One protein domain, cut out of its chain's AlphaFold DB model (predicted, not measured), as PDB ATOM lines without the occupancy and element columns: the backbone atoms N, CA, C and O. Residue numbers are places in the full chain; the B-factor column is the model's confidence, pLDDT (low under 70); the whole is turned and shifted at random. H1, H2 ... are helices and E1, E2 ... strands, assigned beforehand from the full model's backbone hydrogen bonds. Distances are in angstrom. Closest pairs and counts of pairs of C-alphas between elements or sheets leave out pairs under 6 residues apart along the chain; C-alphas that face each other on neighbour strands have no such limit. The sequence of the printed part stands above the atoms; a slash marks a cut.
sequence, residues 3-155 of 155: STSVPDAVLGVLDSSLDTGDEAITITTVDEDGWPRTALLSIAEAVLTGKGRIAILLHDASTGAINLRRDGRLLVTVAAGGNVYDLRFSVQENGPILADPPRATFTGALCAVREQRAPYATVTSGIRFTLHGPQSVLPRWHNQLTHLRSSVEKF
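Overview. This is residues 3 to 155 of the 155 residues of an uncharacterized protein of Arthrobacter sp. 1704 (UniProt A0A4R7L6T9). One antiparallel sheet of seven strands folds back on itself into a partly closed barrel, with the leaf E2 E1 E5 E6 facing the leaf E4 E3 and E7 as the hinge. H2 caps one end, touching strands of both leaves, H1 sits near the other end between E5 and E3, and the long helix H3 packs on E4 and E3. The printed part has 153 residues, with three named helices and seven named strands in the order H1 E1 E2 E3 E4 H2 E5 E6 E7 H3, and its class is mixed, helices and strands. The sheet's order is E2 - E1 - E5 - E6 - E7 - E4 - E3. The whole is compact, with a radius of gyration of the C-alphas of 14.9 A and spans of 47 by 37 by 30 A.

Along the chain. H1 is residues 8 to 14, from C-alpha 8 at (39.699, 17.208, -4.077). E1, residues 23 to 30, is 23.6 A long; E2 is residues 36 to 42, E3 residues 46 to 48 and E4 residues 53 to 59, 20.5 A. H2 is residues 63 to 71. E5, residues 73 to 80, is 22.0 A; E6, residues 83 to 93, is 30.0 A and bends by 59 degrees at residue 90; E7, residues 103 to 116, is 31.4 A and bends by 81 degrees at residue 111. H3, residues 134 to 153, is 28.3 A and ends with C-alpha 153 at (34.162, 2.747, 6.854).

Arrangement. The sheet is strongly twisted and curled, and it curls round H1. H1 touches E5, the closest C-alphas being those of Ala 9 and Ala 80, 5.4 A apart. E1 and E2 form a hairpin, with N 27 and O 39 at 2.8 A. E1 and E5 have N 28 and O 75 at 2.8 A. E5, E6 and E7 form a meander, each strand the antiparallel neighbour of the one before, with N 76 and O 87 at 2.8 A and N 86 and O 114 at 2.9 A. E7 and E4 have N 56 and O 106 at 2.9 A, and the hairpin E3 and E4 has N 47 and O 55 at 2.8 A. H2 is on the face opposite to H1 and touches E1, with the C-alphas of Val 30 and Asn 67 closest at 6.1 A. H3, on the same face as H1, touches E4, with the C-alphas of Ala 55 and Val 152 closest at 5.5 A. Its height over the sheet is 7.5 A, and on the local plane it runs slantwise to E4 at 44 degrees. Every O i to N i+4 pair is within hydrogen-bond range in H1 and H2, and 14 of 16 in H3.

Size, cuts and confidence. The C-alphas of Ala 99 and Tyr 120 are the two farthest apart, at 47.3 A. The printed part has no cut. The link from E7 to H3, residues 117 to 133, is long, and its residues 127 to 128 form a short antiparallel pairing with residues 23 to 24 of E1. The mean pLDDT of the printed part is 93.3, and residues 20 and 155 are under 70.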
ATOM      1  N   SER A   3      29.233  15.201 -12.574       84.81
ATOM      2  CA  SER A   3      30.274  14.206 -12.293       84.81
ATOM      3  C   SER A   3      29.780  13.222 -11.233       84.81
ATOM      4  O   SER A   3      28.861  13.527 -10.477       84.81
ATOM      5  N   THR A   4      30.402  12.054 -11.153       86.31
ATOM      6  CA  THR A   4      30.209  11.082 -10.066       86.31
ATOM      7  C   THR A   4      31.443  10.958  -9.171       86.31
ATOM      8  O   THR A   4      31.451  10.135  -8.261       86.31
ATOM      9  N   SER A   5      32.484  11.764  -9.405       92.00
ATOM     10  CA  SER A   5      33.670  11.845  -8.546       92.00
ATOM     11  C   SER A   5      33.585  13.024  -7.580       92.00
ATOM     12  O   SER A   5      33.101  14.100  -7.935       92.00
ATOM     13  N   VAL A   6      34.085  12.823  -6.358       95.56
ATOM     14  CA  VAL A   6      34.233  13.902  -5.377       95.56
ATOM     15  C   VAL A   6      35.436  14.772  -5.768       95.56
ATOM     16  O   VAL A   6      36.519  14.220  -5.958       95.56
ATOM     17  N   PRO A   7      35.293  16.104  -5.881       95.88
ATOM     18  CA  PRO A   7      36.429  16.993  -6.125       95.88
ATOM     19  C   PRO A   7      37.367  17.086  -4.913       95.88
ATOM     20  O   PRO A   7      36.896  17.270  -3.789       95.88
ATOM     21  N   ASP A   8      38.683  17.088  -5.142       96.06
ATOM     22  CA  ASP A   8      39.699  17.208  -4.077       96.06
ATOM     23  C   ASP A   8      39.514  18.465  -3.221       96.06
ATOM     24  O   ASP A   8      39.680  18.433  -2.005       96.06
ATOM     25  N   ALA A   9      39.091  19.574  -3.837       95.19
ATOM     26  CA  ALA A   9      38.811  20.813  -3.118       95.19
ATOM     27  C   ALA A   9      37.688  20.645  -2.077       95.19
ATOM     28  O   ALA A   9      37.752  21.244  -1.010       95.19
ATOM     29  N   VAL A  10      36.672  19.825  -2.371       96.44
ATOM     30  CA  VAL A  10      35.573  19.542  -1.433       96.44
ATOM     31  C   VAL A  10      36.057  18.639  -0.298       96.44
ATOM     32  O   VAL A  10      35.700  18.882   0.853       96.44
ATOM     33  N   LEU A  11      36.899  17.641  -0.600       95.56
ATOM     34  CA  LEU A  11      37.539  16.813   0.431       95.56
ATOM     35  C   LEU A  11      38.372  17.674   1.382       95.56
ATOM     36  O   LEU A  11      38.251  17.518   2.590       95.56
ATOM     37  N   GLY A  12      39.142  18.626   0.851       93.56
ATOM     38  CA  GLY A  12      39.960  19.532   1.659       93.56
ATOM     39  C   GLY A  12      39.155  20.390   2.641       93.56
ATOM     40  O   GLY A  12      39.631  20.647   3.739       93.56
ATOM     41  N   VAL A  13      37.928  20.798   2.288       93.25
ATOM     42  CA  VAL A  13      37.045  21.528   3.218       93.25
ATOM     43  C   VAL A  13      36.541  20.611   4.333       93.25
ATOM     44  O   VAL A  13      36.573  20.987   5.500       93.25
ATOM     45  N   LEU A  14      36.088  19.401   4.000       92.25
ATOM     46  CA  LEU A  14      35.508  18.474   4.982       92.25
ATOM     47  C   LEU A  14      36.548  17.743   5.846       92.25
ATOM     48  O   LEU A  14      36.186  17.208   6.889       92.25
ATOM     49  N   ASP A  15      37.816  17.733   5.440       89.25
ATOM     50  CA  ASP A  15      38.946  17.222   6.232       89.25
ATOM     51  C   ASP A  15      39.758  18.347   6.903       89.25
ATOM     52  O   ASP A  15      40.853  18.123   7.420       89.25
ATOM     53  N   SER A  16      39.245  19.582   6.885       83.94
ATOM     54  CA  SER A  16      39.930  20.727   7.484       83.94
ATOM     55  C   SER A  16      40.059  20.604   9.010       83.94
ATOM     56  O   SER A  16      39.293  19.915   9.691       83.94
ATOM     57  N   SER A  17      41.077  21.277   9.555       80.38
ATOM     58  CA  SER A  17      41.334  21.290  10.997       80.38
ATOM     59  C   SER A  17      40.178  21.935  11.765       80.38
ATOM     60  O   SER A  17      39.594  22.928  11.333       80.38
ATOM     61  N   LEU A  18      39.902  21.417  12.963       83.25
ATOM     62  CA  LEU A  18      38.919  21.992  13.880       83.25
ATOM     63  C   LEU A  18      39.464  23.170  14.711       83.25
ATOM     64  O   LEU A  18      38.744  23.651  15.583       83.25
ATOM     65  N   ASP A  19      40.697  23.633  14.475       77.75
ATOM     66  CA  ASP A  19      41.368  24.647  15.312       77.75
ATOM     67  C   ASP A  19      40.542  25.931  15.493       77.75
ATOM     68  O   ASP A  19      40.440  26.459  16.602       77.75
ATOM     69  N   THR A  20      39.924  26.427  14.417       69.56
ATOM     70  CA  THR A  20      38.999  27.573  14.465       69.56
ATOM     71  C   THR A  20      37.549  27.133  14.625       69.56
ATOM     72  O   THR A  20      36.755  27.843  15.246       69.56
ATOM     73  N   GLY A  21      37.204  25.960  14.086       75.19
ATOM     74  CA  GLY A  21      35.872  25.367  14.169       75.19
ATOM     75  C   GLY A  21      34.761  26.258  13.610       75.19
ATOM     76  O   GLY A  21      33.625  26.160  14.060       75.19
ATOM     77  N   ASP A  22      35.097  27.157  12.686       86.25
ATOM     78  CA  ASP A  22      34.229  28.235  12.221       86.25
ATOM     79  C   ASP A  22      33.563  27.939  10.877       86.25
ATOM     80  O   ASP A  22      32.731  28.720  10.439       86.25
ATOM     81  N   GLU A  23      33.897  26.836  10.207       90.94
ATOM     82  CA  GLU A  23      33.379  26.520   8.875       90.94
ATOM     83  C   GLU A  23      32.082  25.707   8.916       90.94
ATOM     84  O   GLU A  23      31.934  24.748   9.684       90.94
ATOM     85  N   ALA A  24      31.145  26.081   8.040       94.12
ATOM     86  CA  ALA A  24      29.888  25.380   7.839       94.12
ATOM     87  C   ALA A  24      29.682  24.959   6.383       94.12
ATOM     88  O   ALA A  24      29.995  25.688   5.438       94.12
ATOM     89  N   ILE A  25      29.028  23.814   6.222       96.25
ATOM     90  CA  ILE A  25      28.422  23.381   4.966       96.25
ATOM     91  C   ILE A  25      26.907  23.557   5.037       96.25
ATOM     92  O   ILE A  25      26.306  23.510   6.112       96.25
ATOM     93  N   THR A  26      26.273  23.736   3.881       98.31
ATOM     94  CA  THR A  26      24.809  23.714   3.804       98.31
ATOM     95  C   THR A  26      24.354  22.317   3.433       98.31
ATOM     96  O   THR A  26      24.826  21.750   2.449       98.31
ATOM     97  N   ILE A  27      23.405  21.775   4.186       98.56
ATOM     98  CA  ILE A  27      22.650  20.594   3.785       98.56
ATOM     99  C   ILE A  27      21.245  20.999   3.361       98.56
ATOM    100  O   ILE A  27      20.663  21.926   3.919       98.56
ATOM    101  N   THR A  28      20.691  20.285   2.390       98.75
ATOM    102  CA  THR A  28      19.293  20.407   1.987       98.75
ATOM    103  C   THR A  28      18.640  19.032   1.979       98.75
ATOM    104  O   THR A  28      19.185  18.076   1.426       98.75
ATOM    105  N   THR A  29      17.466  18.949   2.593       98.75
ATOM    106  CA  THR A  29      16.592  17.768   2.627       98.75
ATOM    107  C   THR A  29      15.247  18.119   1.996       98.75
ATOM    108  O   THR A  29      14.997  19.287   1.699       98.75
ATOM    109  N   VAL A  30      14.385  17.133   1.759       98.44
ATOM    110  CA  VAL A  30      13.055  17.358   1.173       98.44
ATOM    111  C   VAL A  30      12.017  17.329   2.294       98.44
ATOM    112  O   VAL A  30      11.912  16.314   2.978       98.44
ATOM    113  N   ASP A  31      11.263  18.407   2.505       98.12
ATOM    114  CA  ASP A  31      10.123  18.433   3.435       98.12
ATOM    115  C   ASP A  31       8.946  17.602   2.889       98.12
ATOM    116  O   ASP A  31       8.953  17.154   1.741       98.12
ATOM    117  N   GLU A  32       7.962  17.294   3.737       97.19
ATOM    118  CA  GLU A  32       6.817  16.432   3.378       97.19
ATOM    119  C   GLU A  32       5.974  16.999   2.229       97.19
ATOM    120  O   GLU A  32       5.472  16.251   1.393       97.19
ATOM    121  N   ASP A  33       5.888  18.321   2.143       97.31
ATOM    122  CA  ASP A  33       5.215  19.061   1.076       97.31
ATOM    123  C   ASP A  33       6.056  19.191  -0.212       97.31
ATOM    124  O   ASP A  33       5.615  19.792  -1.193       97.31
ATOM    125  N   GLY A  34       7.261  18.613  -0.227       96.19
ATOM    126  CA  GLY A  34       8.174  18.602  -1.364       96.19
ATOM    127  C   GLY A  34       9.093  19.821  -1.469       96.19
ATOM    128  O   GLY A  34       9.928  19.850  -2.381       96.19
ATOM    129  N   TRP A  35       8.999  20.807  -0.569       98.06
ATOM    130  CA  TRP A  35       9.917  21.948  -0.573       98.06
ATOM    131  C   TRP A  35      11.308  21.568  -0.037       98.06
ATOM    132  O   TRP A  35      11.447  20.684   0.812       98.06
ATOM    133  N   PRO A  36      12.385  22.210  -0.525       98.00
ATOM    134  CA  PRO A  36      13.712  22.033   0.037       98.00
ATOM    135  C   PRO A  36      13.802  22.682   1.419       98.00
ATOM    136  O   PRO A  36      13.529  23.871   1.586       98.00
ATOM    137  N   ARG A  37      14.301  21.921   2.389       97.88
ATOM    138  CA  ARG A  37      14.662  22.415   3.714       97.88
ATOM    139  C   ARG A  37      16.166  22.490   3.868       97.88
ATOM    140  O   ARG A  37      16.830  21.453   3.828       97.88
ATOM    141  N   THR A  38      16.686  23.685   4.122       98.06
ATOM    142  CA  THR A  38      18.113  23.911   4.357       98.06
ATOM    143  C   THR A  38      18.460  23.913   5.847       98.06
ATOM    144  O   THR A  38      17.667  24.318   6.698       98.06
ATOM    145  N   ALA A  39      19.666  23.454   6.169       97.50
ATOM    146  CA  ALA A  39      20.283  23.606   7.480       97.50
ATOM    147  C   ALA A  39      21.799  23.760   7.319       97.50
ATOM    148  O   ALA A  39      22.369  23.357   6.304       97.50
ATOM    149  N   LEU A  40      22.451  24.343   8.322       96.94
ATOM    150  CA  LEU A  40      23.907  24.418   8.388       96.94
ATOM    151  C   LEU A  40      24.430  23.300   9.279       96.94
ATOM    152  O   LEU A  40      23.882  23.079  10.358       96.94
ATOM    153  N   LEU A  41      25.494  22.639   8.835       95.69
ATOM    154  CA  LEU A  41      26.293  21.739   9.661       95.69
ATOM    155  C   LEU A  41      27.692  22.307   9.799       95.69
ATOM    156  O   LEU A  41      28.232  22.842   8.827       95.69
ATOM    157  N   SER A  42      28.297  22.150  10.974       93.94
ATOM    158  CA  SER A  42      29.738  22.359  11.066       93.94
ATOM    159  C   SER A  42      30.480  21.236  10.345       93.94
ATOM    160  O   SER A  42      29.965  20.125  10.183       93.94
ATOM    161  N   ILE A  43      31.727  21.492   9.959       91.56
ATOM    162  CA  ILE A  43      32.614  20.457   9.401       91.56
ATOM    163  C   ILE A  43      32.822  19.262  10.355       91.56
ATOM    164  O   ILE A  43      33.123  18.165   9.907       91.56
ATOM    165  N   ALA A  44      32.583  19.425  11.664       92.56
ATOM    166  CA  ALA A  44      32.658  18.334  12.638       92.56
ATOM    167  C   ALA A  44      31.446  17.381  12.616       92.56
ATOM    168  O   ALA A  44      31.439  16.363  13.313       92.56
ATOM    169  N   GLU A  45      30.406  17.714  11.856       95.19
ATOM    170  CA  GLU A  45      29.162  16.947  11.767       95.19
ATOM    171  C   GLU A  45      29.032  16.190  10.438       95.19
ATOM    172  O   GLU A  45      28.007  15.545  10.206       95.19
ATOM    173  N   ALA A  46      30.064  16.209   9.588       96.00
ATOM    174  CA  ALA A  46      30.093  15.500   8.316       96.00
ATOM    175  C   ALA A  46      31.483  14.926   7.999       96.00
ATOM    176  O   ALA A  46      32.500  15.572   8.206       96.00
ATOM    177  N   VAL A  47      31.519  13.719   7.436       96.38
ATOM    178  CA  VAL A  47      32.721  13.092   6.872       96.38
ATOM    179  C   VAL A  47      32.407  12.647   5.452       96.38
ATOM    180  O   VAL A  47      31.408  11.965   5.225       96.38
ATOM    181  N   LEU A  48      33.272  13.002   4.503       96.81
ATOM    182  CA  LEU A  48      33.195  12.580   3.106       96.81
ATOM    183  C   LEU A  48      34.513  11.929   2.695       96.81
ATOM    184  O   LEU A  48      35.586  12.469   2.932       96.81
ATOM    185  N   THR A  49      34.428  10.777   2.041       96.00
ATOM    186  CA  THR A  49      35.601  10.074   1.507       96.00
ATOM    187  C   THR A  49      35.756  10.323   0.010       96.00
ATOM    188  O   THR A  49      34.772  10.543  -0.701       96.00
ATOM    189  N   GLY A  50      36.976  10.168  -0.516       94.00
ATOM    190  CA  GLY A  50      37.231  10.243  -1.964       94.00
ATOM    191  C   GLY A  50      36.473   9.198  -2.798       94.00
ATOM    192  O   GLY A  50      36.295   9.374  -3.997       94.00
ATOM    193  N   LYS A  51      35.946   8.139  -2.165       94.62
ATOM    194  CA  LYS A  51      35.073   7.135  -2.799       94.62
ATOM    195  C   LYS A  51      33.605   7.579  -2.900       94.62
ATOM    196  O   LYS A  51      32.758   6.774  -3.276       94.62
ATOM    197  N   GLY A  52      33.278   8.815  -2.516       95.94
ATOM    198  CA  GLY A  52      31.903   9.320  -2.523       95.94
ATOM    199  C   GLY A  52      31.029   8.742  -1.412       95.94
ATOM    200  O   GLY A  52      29.811   8.725  -1.551       95.94
ATOM    201  N   ARG A  53      31.623   8.249  -0.321       96.81
ATOM    202  CA  ARG A  53      30.882   7.800   0.868       96.81
ATOM    203  C   ARG A  53      30.785   8.941   1.862       96.81
ATOM    204  O   ARG A  53      31.815   9.546   2.161       96.81
ATOM    205  N   ILE A  54      29.581   9.207   2.356       97.44
ATOM    206  CA  ILE A  54      29.314  10.261   3.335       97.44
ATOM    207  C   ILE A  54      28.773   9.666   4.632       97.44
ATOM    208  O   ILE A  54      28.015   8.695   4.596       97.44
ATOM    209  N   ALA A  55      29.129  10.279   5.755       97.00
ATOM    210  CA  ALA A  55      28.454  10.122   7.033       97.00
ATOM    211  C   ALA A  55      28.164  11.512   7.619       97.00
ATOM    212  O   ALA A  55      29.061  12.352   7.647       97.00
ATOM    213  N   ILE A  56      26.941  11.756   8.087       97.38
ATOM    214  CA  ILE A  56      26.563  12.998   8.779       97.38
ATOM    215  C   ILE A  56      25.877  12.709  10.112       97.38
ATOM    216  O   ILE A  56      25.229  11.675  10.276       97.38
ATOM    217  N   LEU A  57      26.001  13.644  11.051       96.25
ATOM    218  CA  LEU A  57      25.321  13.627  12.344       96.25
ATOM    219  C   LEU A  57      24.268  14.731  12.393       96.25
ATOM    220  O   LEU A  57      24.591  15.902  12.227       96.25
ATOM    221  N   LEU A  58      23.027  14.368  12.712       96.81
ATOM    222  CA  LEU A  58      21.938  15.315  12.953       96.81
ATOM    223  C   LEU A  58      21.368  15.118  14.352       96.81
ATOM    224  O   LEU A  58      21.411  14.016  14.895       96.81
ATOM    225  N   HIS A  59      20.788  16.168  14.934       95.69
ATOM    226  CA  HIS A  59      19.949  15.985  16.117       95.69
ATOM    227  C   HIS A  59      18.787  15.048  15.764       95.69
ATOM    228  O   HIS A  59      18.111  15.257  14.752       95.69
ATOM    229  N   ASP A  60      18.559  14.037  16.597       95.81
ATOM    230  CA  ASP A  60      17.669  12.908  16.308       95.81
ATOM    231  C   ASP A  60      16.239  13.345  15.948       95.81
ATOM    232  O   ASP A  60      15.677  12.919  14.941       95.81
ATOM    233  N   ALA A  61      15.692  14.283  16.721       95.56
ATOM    234  CA  ALA A  61      14.352  14.833  16.518       95.56
ATOM    235  C   ALA A  61      14.294  16.027  15.539       95.56
ATOM    236  O   ALA A  61      13.274  16.708  15.455       95.56
ATOM    237  N   SER A  62      15.388  16.356  14.841       97.25
ATOM    238  CA  SER A  62      15.375  17.481  13.896       97.25
ATOM    239  C   SER A  62      14.529  17.166  12.664       97.25
ATOM    240  O   SER A  62      14.485  16.029  12.198       97.25
ATOM    241  N   THR A  63      13.921  18.193  12.064       97.88
ATOM    242  CA  THR A  63      13.192  18.035  10.796       97.88
ATOM    243  C   THR A  63      14.080  17.449   9.697       97.88
ATOM    244  O   THR A  63      13.621  16.617   8.929       97.88
ATOM    245  N   GLY A  64      15.372  17.809   9.657       98.12
ATOM    246  CA  GLY A  64      16.326  17.214   8.718       98.12
ATOM    247  C   GLY A  64      16.467  15.700   8.908       98.12
ATOM    248  O   GLY A  64      16.404  14.959   7.932       98.12
ATOM    249  N   ALA A  65      16.575  15.223  10.153       98.12
ATOM    250  CA  ALA A  65      16.625  13.789  10.443       98.12
ATOM    251  C   ALA A  65      15.309  13.079  10.077       98.12
ATOM    252  O   ALA A  65      15.334  12.014   9.462       98.12
ATOM    253  N   ILE A  66      14.159  13.689  10.385       98.12
ATOM    254  CA  ILE A  66      12.834  13.170  10.000       98.12
ATOM    255  C   ILE A  66      12.716  13.055   8.471       98.12
ATOM    256  O   ILE A  66      12.305  12.013   7.960       98.12
ATOM    257  N   ASN A  67      13.142  14.082   7.733       98.62
ATOM    258  CA  ASN A  67      13.132  14.081   6.271       98.62
ATOM    259  C   ASN A  67      14.031  12.986   5.692       98.62
ATOM    260  O   ASN A  67      13.615  12.274   4.781       98.62
ATOM    261  N   LEU A  68      15.241  12.810   6.227       98.50
ATOM    262  CA  LEU A  68      16.164  11.783   5.739       98.50
ATOM    263  C   LEU A  68      15.682  10.362   6.034       98.50
ATOM    264  O   LEU A  68      15.890   9.488   5.200       98.50
ATOM    265  N   ARG A  69      14.991  10.127   7.154       98.00
ATOM    266  CA  ARG A  69      14.338   8.832   7.416       98.00
ATOM    267  C   ARG A  69      13.225   8.526   6.420       98.00
ATOM    268  O   ARG A  69      13.053   7.371   6.045       98.00
ATOM    269  N   ARG A  70      12.462   9.544   6.011       98.12
ATOM    270  CA  ARG A  70      11.350   9.389   5.065       98.12
ATOM    271  C   ARG A  70      11.826   9.218   3.623       98.12
ATOM    272  O   ARG A  70      11.292   8.383   2.903       98.12
ATOM    273  N   ASP A  71      12.763  10.056   3.188       98.06
ATOM    274  CA  ASP A  71      13.053  10.280   1.766       98.06
ATOM    275  C   ASP A  71      14.497   9.924   1.367       98.06
ATOM    276  O   ASP A  71      14.750   9.550   0.224       98.06
ATOM    277  N   GLY A  72      15.455  10.018   2.294       98.12
ATOM    278  CA  GLY A  72      16.853   9.638   2.067       98.12
ATOM    279  C   GLY A  72      17.641  10.512   1.082       98.12
ATOM    280  O   GLY A  72      18.847  10.314   0.940       98.12
ATOM    281  N   ARG A  73      17.032  11.495   0.403       98.69
ATOM    282  CA  ARG A  73      17.773  12.413  -0.477       98.69
ATOM    283  C   ARG A  73      18.406  13.543   0.325       98.69
ATOM    284  O   ARG A  73      17.726  14.322   0.994       98.69
ATOM    285  N   LEU A  74      19.720  13.661   0.179       98.75
ATOM    286  CA  LEU A  74      20.535  14.709   0.779       98.75
ATOM    287  C   LEU A  74      21.267  15.476  -0.321       98.75
ATOM    288  O   LEU A  74      21.923  14.882  -1.175       98.75
ATOM    289  N   LEU A  75      21.205  16.801  -0.278       98.69
ATOM    290  CA  LEU A  75      22.101  17.673  -1.030       98.69
ATOM    291  C   LEU A  75      23.059  18.350  -0.051       98.69
ATOM    292  O   LEU A  75      22.617  18.911   0.946       98.69
ATOM    293  N   VAL A  76      24.352  18.319  -0.351       98.50
ATOM    294  CA  VAL A  76      25.387  19.053   0.378       98.50
ATOM    295  C   VAL A  76      25.969  20.115  -0.544       98.50
ATOM    296  O   VAL A  76      26.463  19.786  -1.622       98.50
ATOM    297  N   THR A  77      25.924  21.372  -0.115       98.25
ATOM    298  CA  THR A  77      26.461  22.517  -0.853       98.25
ATOM    299  C   THR A  77      27.679  23.077  -0.123       98.25
ATOM    300  O   THR A  77      27.603  23.432   1.058       98.25
ATOM    301  N   VAL A  78      28.809  23.150  -0.832       97.06
ATOM    302  CA  VAL A  78      30.120  23.529  -0.279       97.06
ATOM    303  C   VAL A  78      30.808  24.539  -1.188       97.06
ATOM    304  O   VAL A  78      30.926  24.311  -2.391       97.06
ATOM    305  N   ALA A  79      31.305  25.636  -0.619       96.44
ATOM    306  CA  ALA A  79      32.225  26.529  -1.317       96.44
ATOM    307  C   ALA A  79      33.653  25.980  -1.199       96.44
ATOM    308  O   ALA A  79      34.152  25.807  -0.090       96.44
ATOM    309  N   ALA A  80      34.307  25.703  -2.324       95.69
ATOM    310  CA  ALA A  80      35.645  25.122  -2.351       95.69
ATOM    311  C   ALA A  80      36.383  25.486  -3.645       95.69
ATOM    312  O   ALA A  80      35.775  25.584  -4.710       95.69
ATOM    313  N   GLY A  81      37.707  25.670  -3.578       94.88
ATOM    314  CA  GLY A  81      38.548  25.870  -4.769       94.88
ATOM    315  C   GLY A  81      38.063  26.985  -5.707       94.88
ATOM    316  O   GLY A  81      38.092  26.815  -6.924       94.88
ATOM    317  N   GLY A  82      37.543  28.085  -5.153       96.62
ATOM    318  CA  GLY A  82      37.034  29.223  -5.922       96.62
ATOM    319  C   GLY A  82      35.626  29.065  -6.513       96.62
ATOM    320  O   GLY A  82      35.173  29.971  -7.209       96.62
ATOM    321  N   ASN A  83      34.928  27.955  -6.245       97.00
ATOM    322  CA  ASN A  83      33.600  27.636  -6.785       97.00
ATOM    323  C   ASN A  83      32.632  27.188  -5.677       97.00
ATOM    324  O   ASN A  83      33.023  27.045  -4.519       97.00
ATOM    325  N   VAL A  84      31.372  26.927  -6.041       97.62
ATOM    326  CA  VAL A  84      30.419  26.182  -5.198       97.62
ATOM    327  C   VAL A  84      30.153  24.811  -5.819       97.62
ATOM    328  O   VAL A  84      30.064  24.685  -7.039       97.62
ATOM    329  N   TYR A  85      30.030  23.779  -4.991       97.81
ATOM    330  CA  TYR A  85      29.700  22.421  -5.405       97.81
ATOM    331  C   TYR A  85      28.425  21.943  -4.726       97.81
ATOM    332  O   TYR A  85      28.297  22.050  -3.512       97.81
ATOM    333  N   ASP A  86      27.543  21.349  -5.521       97.94
ATOM    334  CA  ASP A  86      26.332  20.653  -5.099       97.94
ATOM    335  C   ASP A  86      26.563  19.142  -5.216       97.94
ATOM    336  O   ASP A  86      26.673  18.608  -6.325       97.94
ATOM    337  N   LEU A  87      26.628  18.441  -4.087       98.50
ATOM    338  CA  LEU A  87      26.822  16.996  -4.014       98.50
ATOM    339  C   LEU A  87      25.521  16.331  -3.564       98.50
ATOM    340  O   LEU A  87      25.033  16.573  -2.462       98.50
ATOM    341  N   ARG A  88      24.944  15.490  -4.419       98.50
ATOM    342  CA  ARG A  88      23.713  14.744  -4.135       98.50
ATOM    343  C   ARG A  88      24.058  13.363  -3.616       98.50
ATOM    344  O   ARG A  88      24.828  12.656  -4.261       98.50
ATOM    345  N   PHE A  89      23.422  12.961  -2.531       98.56
ATOM    346  CA  PHE A  89      23.589  11.660  -1.904       98.56
ATOM    347  C   PHE A  89      22.238  10.978  -1.707       98.56
ATOM    348  O   PHE A  89      21.217  11.633  -1.484       98.56
ATOM    349  N   SER A  90      22.273   9.649  -1.743       98.25
ATOM    350  CA  SER A  90      21.233   8.797  -1.176       98.25
ATOM    351  C   SER A  90      21.756   8.274   0.154       98.25
ATOM    352  O   SER A  90      22.787   7.597   0.177       98.25
ATOM    353  N   VAL A  91      21.077   8.611   1.245       98.31
ATOM    354  CA  VAL A  91      21.481   8.275   2.610       98.31
ATOM    355  C   VAL A  91      20.392   7.491   3.328       98.31
ATOM    356  O   VAL A  91      19.211   7.592   3.006       98.31
ATOM    357  N   GLN A  92      20.807   6.734   4.333       97.44
ATOM    358  CA  GLN A  92      19.928   6.061   5.279       97.44
ATOM    359  C   GLN A  92      20.500   6.220   6.684       97.44
ATOM    360  O   GLN A  92      21.707   6.422   6.850       97.44
ATOM    361  N   GLU A  93      19.642   6.135   7.694       96.31
ATOM    362  CA  GLU A  93      20.105   6.104   9.079       96.31
ATOM    363  C   GLU A  93      20.912   4.825   9.327       96.31
ATOM    364  O   GLU A  93      20.518   3.735   8.909       96.31
ATOM    365  N   ASN A  94      22.070   4.959   9.966       89.50
ATOM    366  CA  ASN A  94      22.970   3.851  10.242       89.50
ATOM    367  C   ASN A  94      23.734   4.087  11.547       89.50
ATOM    368  O   ASN A  94      24.201   5.190  11.806       89.50
ATOM    369  N   GLY A  95      23.937   3.027  12.327       77.62
ATOM    370  CA  GLY A  95      24.610   3.089  13.623       77.62
ATOM    371  C   GLY A  95      23.685   3.470  14.786       77.62
ATOM    372  O   GLY A  95      22.507   3.763  14.590       77.62
ATOM    373  N   PRO A  96      24.197   3.413  16.026       78.44
ATOM    374  CA  PRO A  96      23.411   3.748  17.205       78.44
ATOM    375  C   PRO A  96      23.169   5.258  17.298       78.44
ATOM    376  O   PRO A  96      24.028   6.061  16.923       78.44
ATOM    377  N   ILE A  97      22.031   5.638  17.881       82.81
ATOM    378  CA  ILE A  97      21.800   7.013  18.329       82.81
ATOM    379  C   ILE A  97      22.837   7.332  19.409       82.81
ATOM    380  O   ILE A  97      22.932   6.632  20.420       82.81
ATOM    381  N   LEU A  98      23.617   8.392  19.201       83.19
ATOM    382  CA  LEU A  98      24.532   8.892  20.224       83.19
ATOM    383  C   LEU A  98      23.716   9.602  21.301       83.19
ATOM    384  O   LEU A  98      22.915  10.473  20.974       83.19
ATOM    385  N   ALA A  99      23.907   9.234  22.566       76.50
ATOM    386  CA  ALA A  99      23.199   9.850  23.681       76.50
ATOM    387  C   ALA A  99      23.758  11.245  24.031       76.50
ATOM    388  O   ALA A  99      24.940  11.514  23.836       76.50
ATOM    389  N   ASP A 100      22.878  12.077  24.595       74.94
ATOM    390  CA  ASP A 100      23.151  13.362  25.260       74.94
ATOM    391  C   ASP A 100      23.929  14.443  24.457       74.94
ATOM    392  O   ASP A 100      25.149  14.587  24.583       74.94
ATOM    393  N   PRO A 101      23.230  15.272  23.652       83.31
ATOM    394  CA  PRO A 101      21.849  15.097  23.203       83.31
ATOM    395  C   PRO A 101      21.748  13.998  22.126       83.31
ATOM    396  O   PRO A 101      22.723  13.778  21.403       83.31
ATOM    397  N   PRO A 102      20.573  13.357  21.962       90.44
ATOM    398  CA  PRO A 102      20.333  12.350  20.931       90.44
ATOM    399  C   PRO A 102      20.737  12.812  19.526       90.44
ATOM    400  O   PRO A 102      20.222  13.811  19.009       90.44
ATOM    401  N   ARG A 103      21.647  12.071  18.886       93.12
ATOM    402  CA  ARG A 103      22.060  12.314  17.498       93.12
ATOM    403  C   ARG A 103      21.956  11.061  16.651       93.12
ATOM    404  O   ARG A 103      22.508  10.022  17.005       93.12
ATOM    405  N   ALA A 104      21.306  11.209  15.506       95.75
ATOM    406  CA  ALA A 104      21.192  10.185  14.484       95.75
ATOM    407  C   ALA A 104      22.339  10.318  13.480       95.75
ATOM    408  O   ALA A 104      22.713  11.427  13.084       95.75
ATOM    409  N   THR A 105      22.898   9.180  13.078       96.75
ATOM    410  CA  THR A 105      23.943   9.109  12.055       96.75
ATOM    411  C   THR A 105      23.322   8.653  10.744       96.75
ATOM    412  O   THR A 105      22.618   7.650  10.711       96.75
ATOM    413  N   PHE A 106      23.591   9.372   9.659       97.56
ATOM    414  CA  PHE A 106      23.148   8.997   8.318       97.56
ATOM    415  C   PHE A 106      24.360   8.726   7.445       97.56
ATOM    416  O   PHE A 106      25.244   9.575   7.345       97.56
ATOM    417  N   THR A 107      24.395   7.563   6.799       97.62
ATOM    418  CA  THR A 107      25.462   7.187   5.865       97.62
ATOM    419  C   THR A 107      24.904   6.971   4.471       97.62
ATOM    420  O   THR A 107      23.770   6.515   4.320       97.62
ATOM    421  N   GLY A 108      25.694   7.262   3.443       96.50
ATOM    422  CA  GLY A 108      25.238   7.083   2.073       96.50
ATOM    423  C   GLY A 108      26.317   7.209   1.017       96.50
ATOM    424  O   GLY A 108      27.509   7.322   1.310       96.50
ATOM    425  N   ALA A 109      25.869   7.167  -0.233       97.31
ATOM    426  CA  ALA A 109      26.725   7.203  -1.408       97.31
ATOM    427  C   ALA A 109      26.372   8.382  -2.317       97.31
ATOM    428  O   ALA A 109      25.208   8.771  -2.450       97.31
ATOM    429  N   LEU A 110      27.406   8.942  -2.937       98.00
ATOM    430  CA  LEU A 110      27.318  10.024  -3.900       98.00
ATOM    431  C   LEU A 110      26.561   9.551  -5.144       98.00
ATOM    432  O   LEU A 110      26.919   8.556  -5.770       98.00
ATOM    433  N   CYS A 111      25.539  10.306  -5.526       97.75
ATOM    434  CA  CYS A 111      24.781  10.096  -6.752       97.75
ATOM    435  C   CYS A 111      25.285  10.998  -7.880       97.75
ATOM    436  O   CYS A 111      25.396  10.561  -9.021       97.75
ATOM    437  N   ALA A 112      25.552  12.272  -7.576       97.69
ATOM    438  CA  ALA A 112      25.984  13.252  -8.567       97.69
ATOM    439  C   ALA A 112      26.647  14.466  -7.913       97.69
ATOM    440  O   ALA A 112      26.286  14.865  -6.809       97.69
ATOM    441  N   VAL A 113      27.544  15.105  -8.655       98.00
ATOM    442  CA  VAL A 113      28.197  16.368  -8.316       98.00
ATOM    443  C   VAL A 113      27.921  17.375  -9.416       98.00
ATOM    444  O   VAL A 113      28.068  17.074 -10.602       98.00
ATOM    445  N   ARG A 114      27.561  18.592  -9.025       97.56
ATOM    446  CA  ARG A 114      27.476  19.748  -9.911       97.56
ATOM    447  C   ARG A 114      28.419  20.829  -9.404       97.56
ATOM    448  O   ARG A 114      28.275  21.308  -8.289       97.56
ATOM    449  N   GLU A 115      29.332  21.251 -10.266       97.06
ATOM    450  CA  GLU A 115      30.123  22.462 -10.062       97.06
ATOM    451  C   GLU A 115      29.320  23.688 -10.520       97.06
ATOM    452  O   GLU A 115      28.760  23.720 -11.622       97.06
ATOM    453  N   GLN A 116      29.265  24.703  -9.667       95.44
ATOM    454  CA  GLN A 116      28.715  26.021  -9.945       95.44
ATOM    455  C   GLN A 116      29.876  27.006 -10.082       95.44
ATOM    456  O   GLN A 116      30.382  27.554  -9.100       95.44
ATOM    457  N   ARG A 117      30.290  27.215 -11.332       94.69
ATOM    458  CA  ARG A 117      31.358  28.138 -11.711       94.69
ATOM    459  C   ARG A 117      30.776  29.405 -12.325       94.69
ATOM    460  O   ARG A 117      29.999  29.325 -13.278       94.69
ATOM    461  N   ALA A 118      31.197  30.562 -11.824       93.56
ATOM    462  CA  ALA A 118      30.937  31.853 -12.448       93.56
ATOM    463  C   ALA A 118      32.161  32.257 -13.296       93.56
ATOM    464  O   ALA A 118      33.240  32.424 -12.738       93.56
ATOM    465  N   PRO A 119      32.045  32.446 -14.625       94.12
ATOM    466  CA  PRO A 119      33.199  32.805 -15.463       94.12
ATOM    467  C   PRO A 119      33.857  34.148 -15.110       94.12
ATOM    468  O   PRO A 119      34.984  34.405 -15.517       94.12
ATOM    469  N   TYR A 120      33.141  35.010 -14.389       95.25
ATOM    470  CA  TYR A 120      33.531  36.383 -14.077       95.25
ATOM    471  C   TYR A 120      33.887  36.601 -12.599       95.25
ATOM    472  O   TYR A 120      34.201  37.726 -12.217       95.25
ATOM    473  N   ALA A 121      33.780  35.576 -11.750       96.38
ATOM    474  CA  ALA A 121      33.966  35.728 -10.313       96.38
ATOM    475  C   ALA A 121      34.527  34.462  -9.671       96.38
ATOM    476  O   ALA A 121      34.239  33.345 -10.094       96.38
ATOM    477  N   THR A 122      35.271  34.671  -8.590       97.56
ATOM    478  CA  THR A 122      35.794  33.607  -7.737       97.56
ATOM    479  C   THR A 122      35.071  33.656  -6.402       97.56
ATOM    480  O   THR A 122      34.964  34.717  -5.788       97.56
ATOM    481  N   VAL A 123      34.597  32.506  -5.933       97.38
ATOM    482  CA  VAL A 123      34.049  32.370  -4.580       97.38
ATOM    483  C   VAL A 123      35.203  32.440  -3.587       97.38
ATOM    484  O   VAL A 123      36.107  31.608  -3.621       97.38
ATOM    485  N   THR A 124      35.191  33.446  -2.717       95.56
ATOM    486  CA  THR A 124      36.292  33.718  -1.780       95.56
ATOM    487  C   THR A 124      36.135  33.008  -0.438       95.56
ATOM    488  O   THR A 124      37.131  32.771   0.241       95.56
ATOM    489  N   SER A 125      34.911  32.642  -0.051       93.25
ATOM    490  CA  SER A 125      34.637  31.899   1.180       93.25
ATOM    491  C   SER A 125      33.301  31.158   1.125       93.25
ATOM    492  O   SER A 125      32.398  31.531   0.375       93.25
ATOM    493  N   GLY A 126      33.170  30.131   1.967       93.12
ATOM    494  CA  GLY A 126      31.884  29.542   2.336       93.12
ATOM    495  C   GLY A 126      31.209  30.274   3.496       93.12
ATOM    496  O   GLY A 126      31.550  31.414   3.819       93.12
ATOM    497  N   ILE A 127      30.256  29.590   4.128       93.69
ATOM    498  CA  ILE A 127      29.571  30.077   5.325       93.69
ATOM    499  C   ILE A 127      30.465  29.814   6.536       93.69
ATOM    500  O   ILE A 127      30.996  28.714   6.692       93.69
ATOM    501  N   ARG A 128      30.609  30.827   7.394       93.75
ATOM    502  CA  ARG A 128      31.352  30.732   8.652       93.75
ATOM    503  C   ARG A 128      30.503  31.173   9.843       93.75
ATOM    504  O   ARG A 128      29.584  31.975   9.678       93.75
ATOM    505  N   PHE A 129      30.820  30.679  11.034       91.50
ATOM    506  CA  PHE A 129      30.215  31.084  12.305       91.50
ATOM    507  C   PHE A 129      31.269  31.196  13.410       91.50
ATOM    508  O   PHE A 129      32.342  30.617  13.334       91.50
ATOM    509  N   THR A 130      30.955  31.922  14.480       91.06
ATOM    510  CA  THR A 130      31.824  32.006  15.661       91.06
ATOM    511  C   THR A 130      31.291  31.103  16.763       91.06
ATOM    512  O   THR A 130      30.129  31.212  17.153       91.06
ATOM    513  N   LEU A 131      32.141  30.222  17.290       89.75
ATOM    514  CA  LEU A 131      31.775  29.365  18.412       89.75
ATOM    515  C   LEU A 131      31.667  30.155  19.716       89.75
ATOM    516  O   LEU A 131      32.606  30.822  20.150       89.75
ATOM    517  N   HIS A 132      30.541  29.989  20.403       90.38
ATOM    518  CA  HIS A 132      30.411  30.373  21.802       90.38
ATOM    519  C   HIS A 132      30.912  29.225  22.686       90.38
ATOM    520  O   HIS A 132      30.406  28.108  22.603       90.38
ATOM    521  N   GLY A 133      31.916  29.491  23.526       88.25
ATOM    522  CA  GLY A 133      32.497  28.484  24.424       88.25
ATOM    523  C   GLY A 133      33.261  27.358  23.705       88.25
ATOM    524  O   GLY A 133      32.967  26.188  23.941       88.25
ATOM    525  N   PRO A 134      34.268  27.659  22.861       89.25
ATOM    526  CA  PRO A 134      34.979  26.645  22.071       89.25
ATOM    527  C   PRO A 134      35.613  25.532  22.923       89.25
ATOM    528  O   PRO A 134      35.680  24.386  22.486       89.25
ATOM    529  N   GLN A 135      36.000  25.833  24.167       87.38
ATOM    530  CA  GLN A 135      36.612  24.870  25.090       87.38
ATOM    531  C   GLN A 135      35.720  23.658  25.404       87.38
ATOM    532  O   GLN A 135      36.244  22.573  25.636       87.38
ATOM    533  N   SER A 136      34.390  23.811  25.394       85.50
ATOM    534  CA  SER A 136      33.458  22.692  25.598       85.50
ATOM    535  C   SER A 136      32.995  22.059  24.282       85.50
ATOM    536  O   SER A 136      32.638  20.881  24.247       85.50
ATOM    537  N   VAL A 137      33.015  22.819  23.183       89.06
ATOM    538  CA  VAL A 137      32.533  22.368  21.871       89.06
ATOM    539  C   VAL A 137      33.559  21.486  21.160       89.06
ATOM    540  O   VAL A 137      33.202  20.409  20.682       89.06
ATOM    541  N   LEU A 138      34.824  21.906  21.120       89.94
ATOM    542  CA  LEU A 138      35.857  21.230  20.333       89.94
ATOM    543  C   LEU A 138      36.131  19.785  20.792       89.94
ATOM    544  O   LEU A 138      36.190  18.912  19.924       89.94
ATOM    545  N   PRO A 139      36.222  19.453  22.098       89.25
ATOM    546  CA  PRO A 139      36.397  18.060  22.521       89.25
ATOM    547  C   PRO A 139      35.243  17.155  22.070       89.25
ATOM    548  O   PRO A 139      35.462  16.047  21.579       89.25
ATOM    549  N   ARG A 140      33.999  17.647  22.164       88.31
ATOM    550  CA  ARG A 140      32.816  16.920  21.685       88.31
ATOM    551  C   ARG A 140      32.885  16.677  20.176       88.31
ATOM    552  O   ARG A 140      32.559  15.583  19.726       88.31
ATOM    553  N   TRP A 141      33.322  17.667  19.406       91.31
ATOM    554  CA  TRP A 141      33.472  17.561  17.953       91.31
ATOM    555  C   TRP A 141      34.507  16.517  17.521       91.31
ATOM    556  O   TRP A 141      34.253  15.759  16.587       91.31
ATOM    557  N   HIS A 142      35.621  16.388  18.242       91.00
ATOM    558  CA  HIS A 142      36.598  15.325  17.980       91.00
ATOM    559  C   HIS A 142      35.987  13.924  18.162       91.00
ATOM    560  O   HIS A 142      36.207  13.029  17.336       91.00
ATOM    561  N   ASN A 143      35.163  13.738  19.198       90.25
ATOM    562  CA  ASN A 143      34.449  12.478  19.422       90.25
ATOM    563  C   ASN A 143      33.432  12.198  18.303       90.25
ATOM    564  O   ASN A 143      33.332  11.067  17.827       90.25
ATOM    565  N   GLN A 144      32.718  13.230  17.841       91.62
ATOM    566  CA  GLN A 144      31.773  13.120  16.724       91.62
ATOM    567  C   GLN A 144      32.462  12.699  15.423       91.62
ATOM    568  O   GLN A 144      32.002  11.761  14.773       91.62
ATOM    569  N   LEU A 145      33.595  13.314  15.077       92.25
ATOM    570  CA  LEU A 145      34.363  12.934  13.890       92.25
ATOM    571  C   LEU A 145      34.895  11.503  13.973       92.25
ATOM    572  O   LEU A 145      34.855  10.775  12.985       92.25
ATOM    573  N   THR A 146      35.355  11.072  15.148       92.12
ATOM    574  CA  THR A 146      35.816   9.689  15.358       92.12
ATOM    575  C   THR A 146      34.690   8.683  15.096       92.12
ATOM    576  O   THR A 146      34.887   7.681  14.398       92.12
ATOM    577  N   HIS A 147      33.483   8.977  15.588       92.12
ATOM    578  CA  HIS A 147      32.286   8.172  15.326       92.12
ATOM    579  C   HIS A 147      31.896   8.163  13.841       92.12
ATOM    580  O   HIS A 147      31.634   7.101  13.272       92.12
ATOM    581  N   LEU A 148      31.895   9.329  13.189       93.88
ATOM    582  CA  LEU A 148      31.549   9.460  11.772       93.88
ATOM    583  C   LEU A 148      32.525   8.715  10.858       93.88
ATOM    584  O   LEU A 148      32.088   7.990   9.964       93.88
ATOM    585  N   ARG A 149      33.834   8.825  11.116       93.25
ATOM    586  CA  ARG A 149      34.878   8.082  10.390       93.25
ATOM    587  C   ARG A 149      34.674   6.571  10.522       93.25
ATOM    588  O   ARG A 149      34.644   5.862   9.524       93.25
ATOM    589  N   SER A 150      34.385   6.096  11.731       91.25
ATOM    590  CA  SER A 150      34.079   4.677  11.962       91.25
ATOM    591  C   SER A 150      32.792   4.217  11.263       91.25
ATOM    592  O   SER A 150      32.648   3.042  10.930       91.25
ATOM    593  N   SER A 151      31.823   5.117  11.078       89.69
ATOM    594  CA  SER A 151      30.534   4.807  10.449       89.69
ATOM    595  C   SER A 151      30.643   4.740   8.927       89.69
ATOM    596  O   SER A 151      30.052   3.853   8.317       89.69
ATOM    597  N   VAL A 152      31.426   5.635   8.314       88.94
ATOM    598  CA  VAL A 152      31.619   5.656   6.857       88.94
ATOM    599  C   VAL A 152      32.461   4.478   6.358       88.94
ATOM    600  O   VAL A 152      32.274   4.037   5.232       88.94
ATOM    601  N   GLU A 153      33.356   3.934   7.187       83.50
ATOM    602  CA  GLU A 153      34.162   2.747   6.854       83.50
ATOM    603  C   GLU A 153      33.350   1.445   6.821       83.50
ATOM    604  O   GLU A 153      33.730   0.494   6.138       83.50
ATOM    605  N   LYS A 154      32.232   1.390   7.553       76.31
ATOM    606  CA  LYS A 154      31.360   0.208   7.651       76.31
ATOM    607  C   LYS A 154      30.322   0.122   6.525       76.31
ATOM    608  O   LYS A 154      29.566  -0.848   6.493       76.31
ATOM    609  N   PHE A 155      30.260   1.127   5.650       62.03
ATOM    610  CA  PHE A 155      29.268   1.284   4.584       62.03
ATOM    611  C   PHE A 155      29.906   1.182   3.191       62.03
ATOM    612  O   PHE A 155      29.338   0.491   2.311       62.03
TER     613      PHE A 155